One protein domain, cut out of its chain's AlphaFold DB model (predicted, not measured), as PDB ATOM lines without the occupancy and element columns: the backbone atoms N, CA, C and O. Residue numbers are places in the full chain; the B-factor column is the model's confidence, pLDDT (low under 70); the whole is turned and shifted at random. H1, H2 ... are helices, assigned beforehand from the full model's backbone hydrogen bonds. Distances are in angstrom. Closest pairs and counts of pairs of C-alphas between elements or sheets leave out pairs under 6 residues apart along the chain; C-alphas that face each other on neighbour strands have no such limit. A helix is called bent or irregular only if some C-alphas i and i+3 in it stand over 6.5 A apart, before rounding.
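Overview. This is residues 88 to 186 of the 544 residues of the protein "Hypothetical protein" of Ditylum brightwellii (UniProt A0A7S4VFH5). The longest helix, H5, and H4 make an L-shaped corner, nearly meeting at its point, and H1 sits inside that corner as the core, with H2 packing on the side of H1 away from H5. H3 packs on H2, the short H6 folds back at the far end of H5, and H7 lies at the border of the domain, near H2 and H6 but touching no helix. The printed part has 99 residues with seven named helices, H1 to H7 in that order along the chain, and no named strand; its class is all helix, with 68 residues in the helices. It is compact, with a radius of gyration of the C-alphas of 13.2 A, and the C-alphas span 37 by 36 by 21 A.

Along the chain. The longest helix, H5, takes in residues 143 to 157 and is 21.3 A from first to last C-alpha; it begins at C-alpha 143 at (261.553, 118.281, 93.427). H4, residues 125 to 137, is 18.5 A long. H1 covers residues 88 to 98 and is 15.3 A long, with C-alpha 88 at (253.486, 128.162, 83.905). H2 is residues 104 to 110 and H3 residues 115 to 119. After H5 come H6, residues 161 to 166, and H7, residues 170 to 180, which is 15.0 A long and ends at C-alpha 180 at (249.514, 144.235, 96.736). No helix is bent or irregular.

Arrangement. H5 touches H1, their closest C-alphas being those of Val 94 and Val 148, 5.9 A apart, at a steep tilt of 56 degrees, the same way. H5 also touches H6, with residues 151 to 155 alone; the closest C-alphas, of Leu 155 and Gly 161, are 4.4 A apart, and the two run opposite ways at a steep tilt of 45 degrees. H4 is close to H5 but not clearly touching, with the C-alphas of Phe 136 and Arg 145 closest at 6.2 A, and is about perpendicular to it at 90 degrees. H1 touches H2, with the C-alphas of Ala 92 and Ala 107 closest at 4.8 A; they run opposite ways at a steep tilt of 68 degrees, only just short of about perpendicular. H4 touches H1 with residues 129 to 133 alone, the C-alphas of Leu 93 and Leu 129 being closest at 6.5 A, at a steep tilt of 56 degrees, the same way. H4 touches H2 with residues 125 to 130 alone, about perpendicular at 86 degrees, with the C-alphas of Tyr 104 and Arg 126 closest at 5.9 A. The helix packing is mostly crossed, that is, of 5 pairs of helices that touch and have a tilt, 0 are at a shallow tilt. H3 touches H2, the closest C-alphas being those of Pro 105 and Ala 118 at 4.6 A, while H3 and H4 touch only at the corner. H7 is close to H2 but not clearly touching, with the C-alphas of Met 110 and Tyr 172 closest at 6.8 A; it is apart from H1, H3, H4 and H5. Every O i to N i+4 pair is within hydrogen-bond range in H1, H2, H3, H4, H5 and H6; in H7 it is 6 of 7.

Size, cuts and confidence. The two C-alphas farthest apart, those of Ser 142 and Ala 185, are 39.0 A from each other. The printed part has no cut, and each of the six links between helices is tight. The mean pLDDT of the printed part is 74.5; 32 residues are under 70, namely residues 121 to 123, 139 to 144, 158 to 160 and 167 to 186, the last stretch including H7, whose mean is 60.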
ATOM      1  N   ARG A  88     254.502 127.129  83.649       84.56
ATOM      2  CA  ARG A  88     253.486 128.162  83.905       84.56
ATOM      3  C   ARG A  88     252.713 127.878  85.188       84.56
ATOM      4  O   ARG A  88     252.504 128.758  86.013       84.56
ATOM      5  N   MET A  89     252.387 126.606  85.417       85.88
ATOM      6  CA  MET A  89     251.716 126.129  86.628       85.88
ATOM      7  C   MET A  89     252.628 126.146  87.869       85.88
ATOM      8  O   MET A  89     252.130 126.236  88.991       85.88
ATOM      9  N   ASN A  90     253.953 126.049  87.705       86.00
ATOM     10  CA  ASN A  90     254.897 126.257  88.811       86.00
ATOM     11  C   ASN A  90     254.990 127.750  89.167       86.00
ATOM     12  O   ASN A  90     254.890 128.101  90.339       86.00
ATOM     13  N   LEU A  91     255.100 128.620  88.161       86.44
ATOM     14  CA  LEU A  91     255.140 130.075  88.318       86.44
ATOM     15  C   LEU A  91     253.826 130.622  88.919       86.44
ATOM     16  O   LEU A  91     253.852 131.422  89.850       86.44
ATOM     17  N   ALA A  92     252.675 130.088  88.502       87.56
ATOM     18  CA  ALA A  92     251.372 130.364  89.111       87.56
ATOM     19  C   ALA A  92     251.267 129.892  90.574       87.56
ATOM     20  O   ALA A  92     250.607 130.527  91.401       87.56
ATOM     21  N   LEU A  93     251.920 128.777  90.923       88.69
ATOM     22  CA  LEU A  93     251.988 128.297  92.305       88.69
ATOM     23  C   LEU A  93     252.862 129.209  93.174       88.69
ATOM     24  O   LEU A  93     252.457 129.510  94.293       88.69
ATOM     25  N   VAL A  94     253.990 129.697  92.650       89.12
ATOM     26  CA  VAL A  94     254.819 130.727  93.300       89.12
ATOM     27  C   VAL A  94     253.995 131.995  93.532       89.12
ATOM     28  O   VAL A  94     253.892 132.439  94.673       89.12
ATOM     29  N   ALA A  95     253.305 132.507  92.505       87.94
ATOM     30  CA  ALA A  95     252.432 133.678  92.630       87.94
ATOM     31  C   ALA A  95     251.367 133.504  93.729       87.94
ATOM     32  O   ALA A  95     251.247 134.353  94.606       87.94
ATOM     33  N   LYS A  96     250.644 132.372  93.766       89.56
ATOM     34  CA  LYS A  96     249.614 132.106  94.795       89.56
ATOM     35  C   LYS A  96     250.182 131.676  96.160       89.56
ATOM     36  O   LYS A  96     249.396 131.399  97.075       89.56
ATOM     37  N   LEU A  97     251.501 131.577  96.322       88.00
ATOM     38  CA  LEU A  97     252.172 131.386  97.615       88.00
ATOM     39  C   LEU A  97     252.725 132.712  98.149       88.00
ATOM     40  O   LEU A  97     252.403 133.058  99.281       88.00
ATOM     41  N   HIS A  98     253.471 133.449  97.322       85.44
ATOM     42  CA  HIS A  98     254.079 134.740  97.657       85.44
ATOM     43  C   HIS A  98     253.049 135.882  97.751       85.44
ATOM     44  O   HIS A  98     253.192 136.778  98.574       85.44
ATOM     45  N   PHE A  99     251.964 135.823  96.968       85.38
ATOM     46  CA  PHE A  99     250.861 136.789  97.007       85.38
ATOM     47  C   PHE A  99     249.541 136.072  97.361       85.38
ATOM     48  O   PHE A  99     248.794 135.630  96.477       85.38
ATOM     49  N   PRO A 100     249.223 135.896  98.662       85.88
ATOM     50  CA  PRO A 100     248.032 135.165  99.096       85.88
ATOM     51  C   PRO A 100     246.705 135.768  98.618       85.88
ATOM     52  O   PRO A 100     245.752 135.005  98.443       85.88
ATOM     53  N   SER A 101     246.659 137.083  98.385       83.25
ATOM     54  CA  SER A 101     245.483 137.860  97.964       83.25
ATOM     55  C   SER A 101     245.017 137.581  96.530       83.25
ATOM     56  O   SER A 101     243.820 137.652  96.266       83.25
ATOM     57  N   LEU A 102     245.914 137.199  95.610       84.81
ATOM     58  CA  LEU A 102     245.557 136.929  94.208       84.81
ATOM     59  C   LEU A 102     244.519 135.813  94.094       84.81
ATOM     60  O   LEU A 102     244.680 134.752  94.701       84.81
ATOM     61  N   THR A 103     243.489 135.967  93.271       87.81
ATOM     62  CA  THR A 103     242.592 134.847  92.948       87.81
ATOM     63  C   THR A 103     243.342 133.749  92.175       87.81
ATOM     64  O   THR A 103     244.414 133.967  91.609       87.81
ATOM     65  N   TYR A 104     242.801 132.524  92.146       88.38
ATOM     66  CA  TYR A 104     243.430 131.438  91.382       88.38
ATOM     67  C   TYR A 104     243.555 131.739  89.867       88.38
ATOM     68  O   TYR A 104     244.605 131.405  89.319       88.38
ATOM     69  N   PRO A 105     242.583 132.389  89.189       87.56
ATOM     70  CA  PRO A 105     242.760 132.865  87.813       87.56
ATOM     71  C   PRO A 105     243.881 133.903  87.653       87.56
ATOM     72  O   PRO A 105     244.697 133.766  86.748       87.56
ATOM     73  N   GLU A 106     243.992 134.894  88.545       84.81
ATOM     74  CA  GLU A 106     245.064 135.910  88.483       84.81
ATOM     75  C   GLU A 106     246.456 135.291  88.667       84.81
ATOM     76  O   GLU A 106     247.396 135.629  87.949       84.81
ATOM     77  N   ALA A 107     246.582 134.308  89.562       87.50
ATOM     78  CA  ALA A 107     247.813 133.541  89.698       87.50
ATOM     79  C   ALA A 107     248.148 132.723  88.432       87.50
ATOM     80  O   ALA A 107     249.318 132.616  88.069       87.50
ATOM     81  N   LEU A 108     247.149 132.174  87.728       87.25
ATOM     82  CA  LEU A 108     247.364 131.495  86.442       87.25
ATOM     83  C   LEU A 108     247.797 132.471  85.338       87.25
ATOM     84  O   LEU A 108     248.718 132.146  84.588       87.25
ATOM     85  N   LEU A 109     247.190 133.661  85.267       85.31
ATOM     86  CA  LEU A 109     247.604 134.728  84.348       85.31
ATOM     87  C   LEU A 109     249.073 135.114  84.570       85.31
ATOM     88  O   LEU A 109     249.833 135.168  83.606       85.31
ATOM     89  N   MET A 110     249.502 135.267  85.829       80.75
ATOM     90  CA  MET A 110     250.917 135.480  86.176       80.75
ATOM     91  C   MET A 110     251.815 134.309  85.775       80.75
ATOM     92  O   MET A 110     252.932 134.514  85.314       80.75
ATOM     93  N   GLY A 111     251.318 133.076  85.855       83.75
ATOM     94  CA  GLY A 111     252.000 131.917  85.278       83.75
ATOM     95  C   GLY A 111     252.216 131.991  83.759       83.75
ATOM     96  O   GLY A 111     252.968 131.184  83.220       83.75
ATOM     97  N   GLY A 112     251.575 132.921  83.046       82.62
ATOM     98  CA  GLY A 112     251.581 132.987  81.584       82.62
ATOM     99  C   GLY A 112     250.534 132.079  80.930       82.62
ATOM    100  O   GLY A 112     250.699 131.681  79.774       82.62
ATOM    101  N   HIS A 113     249.474 131.708  81.655       83.06
ATOM    102  CA  HIS A 113     248.282 131.107  81.053       83.06
ATOM    103  C   HIS A 113     247.440 132.166  80.333       83.06
ATOM    104  O   HIS A 113     247.398 133.328  80.738       83.06
ATOM    105  N   SER A 114     246.746 131.763  79.268       83.25
ATOM    106  CA  SER A 114     245.754 132.625  78.617       83.25
ATOM    107  C   SER A 114     244.564 132.925  79.540       83.25
ATOM    108  O   SER A 114     244.297 132.204  80.504       83.25
ATOM    109  N   ARG A 115     243.810 133.983  79.218       80.50
ATOM    110  CA  ARG A 115     242.575 134.334  79.935       80.50
ATOM    111  C   ARG A 115     241.574 133.175  79.932       80.50
ATOM    112  O   ARG A 115     240.995 132.872  80.969       80.50
ATOM    113  N   ASP A 116     241.448 132.479  78.808       80.38
ATOM    114  CA  ASP A 116     240.539 131.341  78.682       80.38
ATOM    115  C   ASP A 116     241.000 130.161  79.556       80.38
ATOM    116  O   ASP A 116     240.205 129.621  80.320       80.38
ATOM    117  N   GLU A 117     242.295 129.815  79.549       83.06
ATOM    118  CA  GLU A 117     242.865 128.803  80.463       83.06
ATOM    119  C   GLU A 117     242.669 129.145  81.952       83.06
ATOM    120  O   GLU A 117     242.559 128.237  82.782       83.06
ATOM    121  N   ALA A 118     242.668 130.436  82.304       82.75
ATOM    122  CA  ALA A 118     242.565 130.911  83.682       82.75
ATOM    123  C   ALA A 118     241.120 130.942  84.215       82.75
ATOM    124  O   ALA A 118     240.908 130.646  85.395       82.75
ATOM    125  N   TYR A 119     240.141 131.279  83.365       81.88
ATOM    126  CA  TYR A 119     238.731 131.477  83.742       81.88
ATOM    127  C   TYR A 119     237.774 130.351  83.304       81.88
ATOM    128  O   TYR A 119     236.583 130.423  83.601       81.88
ATOM    129  N   GLN A 120     238.262 129.293  82.644       79.50
ATOM    130  CA  GLN A 120     237.461 128.109  82.310       79.50
ATOM    131  C   GLN A 120     236.755 127.476  83.533       79.50
ATOM    132  O   GLN A 120     237.300 127.394  84.637       79.50
ATOM    133  N   HIS A 121     235.529 127.003  83.285       52.34
ATOM    134  CA  HIS A 121     234.612 126.353  84.232       52.34
ATOM    135  C   HIS A 121     235.170 125.011  84.801       52.34
ATOM    136  O   HIS A 121     236.246 124.571  84.383       52.34
ATOM    137  N   PRO A 122     234.553 124.396  85.841       47.59
ATOM    138  CA  PRO A 122     235.292 123.574  86.808       47.59
ATOM    139  C   PRO A 122     235.863 122.267  86.235       47.59
ATOM    140  O   PRO A 122     235.326 121.673  85.303       47.59
ATOM    141  N   GLY A 123     236.977 121.824  86.824       56.81
ATOM    142  CA  GLY A 123     237.835 120.736  86.343       56.81
ATOM    143  C   GLY A 123     239.155 121.207  85.708       56.81
ATOM    144  O   GLY A 123     240.066 120.398  85.537       56.81
ATOM    145  N   GLY A 124     239.284 122.499  85.383       75.19
ATOM    146  CA  GLY A 124     240.407 123.065  84.620       75.19
ATOM    147  C   GLY A 124     241.712 123.355  85.390       75.19
ATOM    148  O   GLY A 124     241.992 122.833  86.477       75.19
ATOM    149  N   LYS A 125     242.542 124.246  84.817       81.31
ATOM    150  CA  LYS A 125     243.847 124.669  85.376       81.31
ATOM    151  C   LYS A 125     243.723 125.206  86.813       81.31
ATOM    152  O   LYS A 125     244.588 124.918  87.639       81.31
ATOM    153  N   ARG A 126     242.627 125.908  87.138       83.69
ATOM    154  CA  ARG A 126     242.316 126.448  88.480       83.69
ATOM    155  C   ARG A 126     242.359 125.374  89.571       83.69
ATOM    156  O   ARG A 126     243.019 125.539  90.599       83.69
ATOM    157  N   ASP A 127     241.709 124.245  89.322       82.94
ATOM    158  CA  ASP A 127     241.574 123.171  90.308       82.94
ATOM    159  C   ASP A 127     242.865 122.341  90.389       82.94
ATOM    160  O   ASP A 127     243.242 121.851  91.458       82.94
ATOM    161  N   THR A 128     243.616 122.277  89.283       84.44
ATOM    162  CA  THR A 128     244.994 121.759  89.252       84.44
ATOM    163  C   THR A 128     245.931 122.590  90.138       84.44
ATOM    164  O   THR A 128     246.692 122.015  90.923       84.44
ATOM    165  N   LEU A 129     245.848 123.924  90.077       86.44
ATOM    166  CA  LEU A 129     246.635 124.837  90.914       86.44
ATOM    167  C   LEU A 129     246.282 124.691  92.405       86.44
ATOM    168  O   LEU A 129     247.178 124.577  93.245       86.44
ATOM    169  N   CYS A 130     244.990 124.597  92.736       87.25
ATOM    170  CA  CYS A 130     244.522 124.339  94.101       87.25
ATOM    171  C   CYS A 130     245.057 122.999  94.656       87.25
ATOM    172  O   CYS A 130     245.664 122.958  95.735       87.25
ATOM    173  N   ARG A 131     244.937 121.905  93.885       83.75
ATOM    174  CA  ARG A 131     245.488 120.582  94.247       83.75
ATOM    175  C   ARG A 131     247.003 120.638  94.471       83.75
ATOM    176  O   ARG A 131     247.483 120.121  95.483       83.75
ATOM    177  N   ARG A 132     247.747 121.320  93.590       82.94
ATOM    178  CA  ARG A 132     249.201 121.522  93.721       82.94
ATOM    179  C   ARG A 132     249.577 122.326  94.972       82.94
ATOM    180  O   ARG A 132     250.490 121.915  95.684       82.94
ATOM    181  N   LYS A 133     248.840 123.390  95.318       87.44
ATOM    182  CA  LYS A 133     249.055 124.148  96.568       87.44
ATOM    183  C   LYS A 133     248.850 123.276  97.816       87.44
ATOM    184  O   LYS A 133     249.645 123.358  98.756       87.44
ATOM    185  N   ARG A 134     247.852 122.378  97.812       83.81
ATOM    186  CA  ARG A 134     247.633 121.396  98.897       83.81
ATOM    187  C   ARG A 134     248.754 120.347  98.971       83.81
ATOM    188  O   ARG A 134     249.172 119.995 100.070       83.81
ATOM    189  N   GLN A 135     249.268 119.876  97.830       78.69
ATOM    190  CA  GLN A 135     250.393 118.926  97.757       78.69
ATOM    191  C   GLN A 135     251.727 119.537  98.217       78.69
ATOM    192  O   GLN A 135     252.475 118.871  98.933       78.69
ATOM    193  N   PHE A 136     251.997 120.799  97.860       81.19
ATOM    194  CA  PHE A 136     253.172 121.553  98.311       81.19
ATOM    195  C   PHE A 136     253.173 121.706  99.838       81.19
ATOM    196  O   PHE A 136     254.128 121.283 100.487       81.19
ATOM    197  N   ARG A 137     252.065 122.194 100.426       79.62
ATOM    198  CA  ARG A 137     251.903 122.307 101.893       79.62
ATOM    199  C   ARG A 137     252.043 120.967 102.625       79.62
ATOM    200  O   ARG A 137     252.582 120.932 103.722       79.62
ATOM    201  N   ARG A 138     251.579 119.867 102.022       76.12
ATOM    202  CA  ARG A 138     251.707 118.499 102.565       76.12
ATOM    203  C   ARG A 138     253.079 117.851 102.328       76.12
ATOM    204  O   ARG A 138     253.263 116.699 102.701       76.12
ATOM    205  N   GLY A 139     254.018 118.535 101.674       69.00
ATOM    206  CA  GLY A 139     255.364 118.017 101.430       69.00
ATOM    207  C   GLY A 139     255.433 116.766 100.539       69.00
ATOM    208  O   GLY A 139     256.397 116.010 100.643       69.00
ATOM    209  N   VAL A 140     254.442 116.540  99.668       58.09
ATOM    210  CA  VAL A 140     254.290 115.276  98.912       58.09
ATOM    211  C   VAL A 140     255.308 115.129  97.772       58.09
ATOM    212  O   VAL A 140     255.728 114.021  97.455       58.09
ATOM    213  N   ASP A 141     255.736 116.241  97.172       60.78
ATOM    214  CA  ASP A 141     256.819 116.277  96.184       60.78
ATOM    215  C   ASP A 141     257.991 117.089  96.765       60.78
ATOM    216  O   ASP A 141     257.786 118.124  97.411       60.78
ATOM    217  N   SER A 142     259.222 116.606  96.600       62.12
ATOM    218  CA  SER A 142     260.448 117.308  97.005       62.12
ATOM    219  C   SER A 142     261.089 118.089  95.854       62.12
ATOM    220  O   SER A 142     261.674 119.140  96.079       62.12
ATOM    221  N   LYS A 143     260.937 117.647  94.603       65.94
ATOM    222  CA  LYS A 143     261.553 118.281  93.427       65.94
ATOM    223  C   LYS A 143     260.774 119.514  92.982       65.94
ATOM    224  O   LYS A 143     261.380 120.549  92.728       65.94
ATOM    225  N   VAL A 144     259.441 119.429  92.950       68.19
ATOM    226  CA  VAL A 144     258.572 120.590  92.687       68.19
ATOM    227  C   VAL A 144     258.681 121.613  93.820       68.19
ATOM    228  O   VAL A 144     258.661 122.811  93.560       68.19
ATOM    229  N   ARG A 145     258.855 121.160  95.070       75.31
ATOM    230  CA  ARG A 145     259.022 122.055  96.222       75.31
ATOM    231  C   ARG A 145     260.322 122.843  96.154       75.31
ATOM    232  O   ARG A 145     260.258 124.060  96.249       75.31
ATOM    233  N   ASN A 146     261.455 122.176  95.925       78.50
ATOM    234  CA  ASN A 146     262.756 122.839  95.836       78.50
ATOM    235  C   ASN A 146     262.783 123.913  94.732       78.50
ATOM    236  O   ASN A 146     263.359 124.975  94.937       78.50
ATOM    237  N   GLU A 147     262.135 123.666  93.588       74.75
ATOM    238  CA  GLU A 147     262.004 124.673  92.524       74.75
ATOM    239  C   GLU A 147     261.097 125.841  92.943       74.75
ATOM    240  O   GLU A 147     261.487 126.996  92.831       74.75
ATOM    241  N   VAL A 148     259.909 125.571  93.489       79.44
ATOM    242  CA  VAL A 148     258.998 126.636  93.949       79.44
ATOM    243  C   VAL A 148     259.632 127.477  95.066       79.44
ATOM    244  O   VAL A 148     259.492 128.694  95.050       79.44
ATOM    245  N   GLN A 149     260.390 126.867  95.983       82.12
ATOM    246  CA  GLN A 149     261.155 127.585  97.012       82.12
ATOM    247  C   GLN A 149     262.279 128.439  96.409       82.12
ATOM    248  O   GLN A 149     262.455 129.578  96.827       82.12
ATOM    249  N   ARG A 150     263.001 127.940  95.396       82.31
ATOM    250  CA  ARG A 150     264.020 128.724  94.676       82.31
ATOM    251  C   ARG A 150     263.413 129.934  93.960       82.31
ATOM    252  O   ARG A 150     263.999 131.012  93.971       82.31
ATOM    253  N   LEU A 151     262.256 129.750  93.328       82.00
ATOM    254  CA  LEU A 151     261.539 130.821  92.637       82.00
ATOM    255  C   LEU A 151     260.966 131.854  93.623       82.00
ATOM    256  O   LEU A 151     260.981 133.036  93.304       82.00
ATOM    257  N   MET A 152     260.525 131.439  94.818       80.94
ATOM    258  CA  MET A 152     260.153 132.368  95.899       80.94
ATOM    259  C   MET A 152     261.363 133.154  96.417       80.94
ATOM    260  O   MET A 152     261.302 134.376  96.437       80.94
ATOM    261  N   PHE A 153     262.494 132.497  96.701       81.50
ATOM    262  CA  PHE A 153     263.723 133.184  97.122       81.50
ATOM    263  C   PHE A 153     264.168 134.260  96.112       81.50
ATOM    264  O   PHE A 153     264.561 135.353  96.498       81.50
ATOM    265  N   LYS A 154     264.032 134.002  94.801       77.81
ATOM    266  CA  LYS A 154     264.331 135.002  93.757       77.81
ATOM    267  C   LYS A 154     263.321 136.169  93.694       77.81
ATOM    268  O   LYS A 154     263.661 137.206  93.138       77.81
ATOM    269  N   LEU A 155     262.112 136.042  94.253       77.19
ATOM    270  CA  LEU A 155     261.207 137.189  94.460       77.19
ATOM    271  C   LEU A 155     261.590 138.028  95.688       77.19
ATOM    272  O   LEU A 155     261.291 139.216  95.710       77.19
ATOM    273  N   GLU A 156     262.222 137.407  96.683       73.75
ATOM    274  CA  GLU A 156     262.581 138.019  97.969       73.75
ATOM    275  C   GLU A 156     263.939 138.751  97.906       73.75
ATOM    276  O   GLU A 156     264.086 139.821  98.489       73.75
ATOM    277  N   ASP A 157     264.913 138.198  97.171       73.19
ATOM    278  CA  ASP A 157     266.307 138.679  97.089       73.19
ATOM    279  C   ASP A 157     266.525 139.771  96.012       73.19
ATOM    280  O   ASP A 157     267.451 140.577  96.092       73.19
ATOM    281  N   GLU A 158     265.661 139.841  94.991       69.88
ATOM    282  CA  GLU A 158     265.786 140.804  93.887       69.88
ATOM    283  C   GLU A 158     264.743 141.926  93.953       69.88
ATOM    284  O   GLU A 158     263.542 141.682  93.827       69.88
ATOM    285  N   THR A 159     265.193 143.187  93.973       67.38
ATOM    286  CA  THR A 159     264.325 144.385  93.923       67.38
ATOM    287  C   THR A 159     263.358 144.409  92.730       67.38
ATOM    288  O   THR A 159     262.262 144.954  92.842       67.38
ATOM    289  N   ASN A 160     263.728 143.777  91.611       69.81
ATOM    290  CA  ASN A 160     262.891 143.613  90.415       69.81
ATOM    291  C   ASN A 160     262.477 142.142  90.169       69.81
ATOM    292  O   ASN A 160     262.154 141.778  89.034       69.81
ATOM    293  N   GLY A 161     262.476 141.276  91.191       71.38
ATOM    294  CA  GLY A 161     262.225 139.833  91.043       71.38
ATOM    295  C   GLY A 161     260.902 139.497  90.337       71.38
ATOM    296  O   GLY A 161     260.838 138.551  89.549       71.38
ATOM    297  N   ILE A 162     259.867 140.327  90.532       74.19
ATOM    298  CA  ILE A 162     258.572 140.219  89.836       74.19
ATOM    299  C   ILE A 162     258.752 140.367  88.314       74.19
ATOM    300  O   ILE A 162     258.322 139.491  87.561       74.19
ATOM    301  N   GLU A 163     259.432 141.423  87.847       70.94
ATOM    302  CA  GLU A 163     259.706 141.618  86.414       70.94
ATOM    303  C   GLU A 163     260.589 140.500  85.842       70.94
ATOM    304  O   GLU A 163     260.409 140.104  84.689       70.94
ATOM    305  N   GLN A 164     261.536 139.983  86.631       74.44
ATOM    306  CA  GLN A 164     262.448 138.924  86.190       74.44
ATOM    307  C   GLN A 164     261.780 137.551  86.045       74.44
ATOM    308  O   GLN A 164     262.206 136.760  85.203       74.44
ATOM    309  N   LEU A 165     260.773 137.239  86.869       75.62
ATOM    310  CA  LEU A 165     260.137 135.916  86.901       75.62
ATOM    311  C   LEU A 165     258.826 135.840  86.119       75.62
ATOM    312  O   LEU A 165     258.591 134.842  85.439       75.62
ATOM    313  N   PHE A 166     257.994 136.879  86.188       77.00
ATOM    314  CA  PHE A 166     256.724 136.953  85.455       77.00
ATOM    315  C   PHE A 166     256.862 137.706  84.117       77.00
ATOM    316  O   PHE A 166     255.981 137.638  83.260       77.00
ATOM    317  N   GLY A 167     258.008 138.359  83.896       68.31
ATOM    318  CA  GLY A 167     258.332 139.091  82.675       68.31
ATOM    319  C   GLY A 167     257.737 140.500  82.636       68.31
ATOM    320  O   GLY A 167     256.938 140.903  83.483       68.31
ATOM    321  N   ARG A 168     258.087 141.258  81.591       54.62
ATOM    322  CA  ARG A 168     257.449 142.545  81.267       54.62
ATOM    323  C   ARG A 168     256.088 142.336  80.596       54.62
ATOM    324  O   ARG A 168     255.927 142.615  79.410       54.62
ATOM    325  N   ASN A 169     255.109 141.858  81.359       55.62
ATOM    326  CA  ASN A 169     253.701 141.969  80.988       55.62
ATOM    327  C   ASN A 169     253.049 143.085  81.827       55.62
ATOM    328  O   ASN A 169     252.580 142.810  82.935       55.62
ATOM    329  N   PRO A 170     253.058 144.347  81.349       55.56
ATOM    330  CA  PRO A 170     252.673 145.501  82.166       55.56
ATOM    331  C   PRO A 170     251.241 145.376  82.693       55.56
ATOM    332  O   PRO A 170     251.003 145.618  83.869       55.56
ATOM    333  N   TYR A 171     250.318 144.872  81.868       54.53
ATOM    334  CA  TYR A 171     248.900 144.769  82.212       54.53
ATOM    335  C   TYR A 171     248.629 143.902  83.453       54.53
ATOM    336  O   TYR A 171     247.768 144.245  84.255       54.53
ATOM    337  N   TYR A 172     249.364 142.799  83.651       62.19
ATOM    338  CA  TYR A 172     249.190 141.955  84.843       62.19
ATOM    339  C   TYR A 172     250.079 142.388  86.012       62.19
ATOM    340  O   TYR A 172     249.640 142.304  87.159       62.19
ATOM    341  N   ASN A 173     251.280 142.912  85.746       61.62
ATOM    342  CA  ASN A 173     252.160 143.411  86.802       61.62
ATOM    343  C   ASN A 173     251.565 144.654  87.491       61.62
ATOM    344  O   ASN A 173     251.554 144.712  88.717       61.62
ATOM    345  N   GLU A 174     251.016 145.615  86.741       62.94
ATOM    346  CA  GLU A 174     250.424 146.845  87.296       62.94
ATOM    347  C   GLU A 174     249.200 146.555  88.174       62.94
ATOM    348  O   GLU A 174     249.142 147.031  89.309       62.94
ATOM    349  N   LEU A 175     248.274 145.704  87.707       59.34
ATOM    350  CA  LEU A 175     247.110 145.260  88.490       59.34
ATOM    351  C   LEU A 175     247.509 144.609  89.822       59.34
ATOM    352  O   LEU A 175     246.786 144.707  90.814       59.34
ATOM    353  N   ILE A 176     248.658 143.932  89.853       59.50
ATOM    354  CA  ILE A 176     249.137 143.208  91.031       59.50
ATOM    355  C   ILE A 176     249.940 144.113  91.960       59.50
ATOM    356  O   ILE A 176     249.753 144.010  93.169       59.50
ATOM    357  N   VAL A 177     250.735 145.051  91.443       60.31
ATOM    358  CA  VAL A 177     251.342 146.117  92.257       60.31
ATOM    359  C   VAL A 177     250.248 146.958  92.927       60.31
ATOM    360  O   VAL A 177     250.330 147.216  94.122       60.31
ATOM    361  N   GLN A 178     249.172 147.300  92.211       63.66
ATOM    362  CA  GLN A 178     248.014 148.007  92.778       63.66
ATOM    363  C   GLN A 178     247.346 147.199  93.907       63.66
ATOM    364  O   GLN A 178     247.214 147.706  95.023       63.66
ATOM    365  N   LYS A 179     247.007 145.923  93.659       62.38
ATOM    366  CA  LYS A 179     246.362 145.047  94.658       62.38
ATOM    367  C   LYS A 179     247.262 144.642  95.831       62.38
ATOM    368  O   LYS A 179     246.745 144.388  96.914       62.38
ATOM    369  N   CYS A 180     248.579 144.558  95.650       56.12
ATOM    370  CA  CYS A 180     249.514 144.235  96.736       56.12
ATOM    371  C   CYS A 180     249.862 145.461  97.589       56.12
ATOM    372  O   CYS A 180     250.108 145.304  98.780       56.12
ATOM    373  N   ASN A 181     249.806 146.669  97.020       62.12
ATOM    374  CA  ASN A 181     250.009 147.924  97.751       62.12
ATOM    375  C   ASN A 181     248.739 148.424  98.477       62.12
ATOM    376  O   ASN A 181     248.727 149.549  98.968       62.12
ATOM    377  N   GLY A 182     247.665 147.626  98.531       55.19
ATOM    378  CA  GLY A 182     246.429 147.967  99.248       55.19
ATOM    379  C   GLY A 182     245.531 149.006  98.564       55.19
ATOM    380  O   GLY A 182     244.567 149.461  99.170       55.19
ATOM    381  N   ASN A 183     245.801 149.375  97.307       49.34
ATOM    382  CA  ASN A 183     244.921 150.271  96.558       49.34
ATOM    383  C   ASN A 183     243.716 149.487  96.018       49.34
ATOM    384  O   ASN A 183     243.777 148.912  94.931       49.34
ATOM    385  N   GLU A 184     242.592 149.521  96.739       43.91
ATOM    386  CA  GLU A 184     241.317 148.882  96.355       43.91
ATOM    387  C   GLU A 184     240.589 149.559  95.171       43.91
ATOM    388  O   GLU A 184     239.392 149.376  94.960       43.91
ATOM    389  N   ALA A 185     241.322 150.296  94.332       37.22
ATOM    390  CA  ALA A 185     240.858 150.784  93.039       37.22
ATOM    391  C   ALA A 185     240.754 149.620  92.034       37.22
ATOM    392  O   ALA A 185     241.536 149.506  91.088       37.22
ATOM    393  N   ALA A 186     239.787 148.726  92.251       35.50
ATOM    394  CA  ALA A 186     239.431 147.704  91.279       35.50
ATOM    395  C   ALA A 186     239.048 148.380  89.946       35.50
ATOM    396  O   ALA A 186     238.214 149.289  89.953       35.50
TER     397      ALA A 186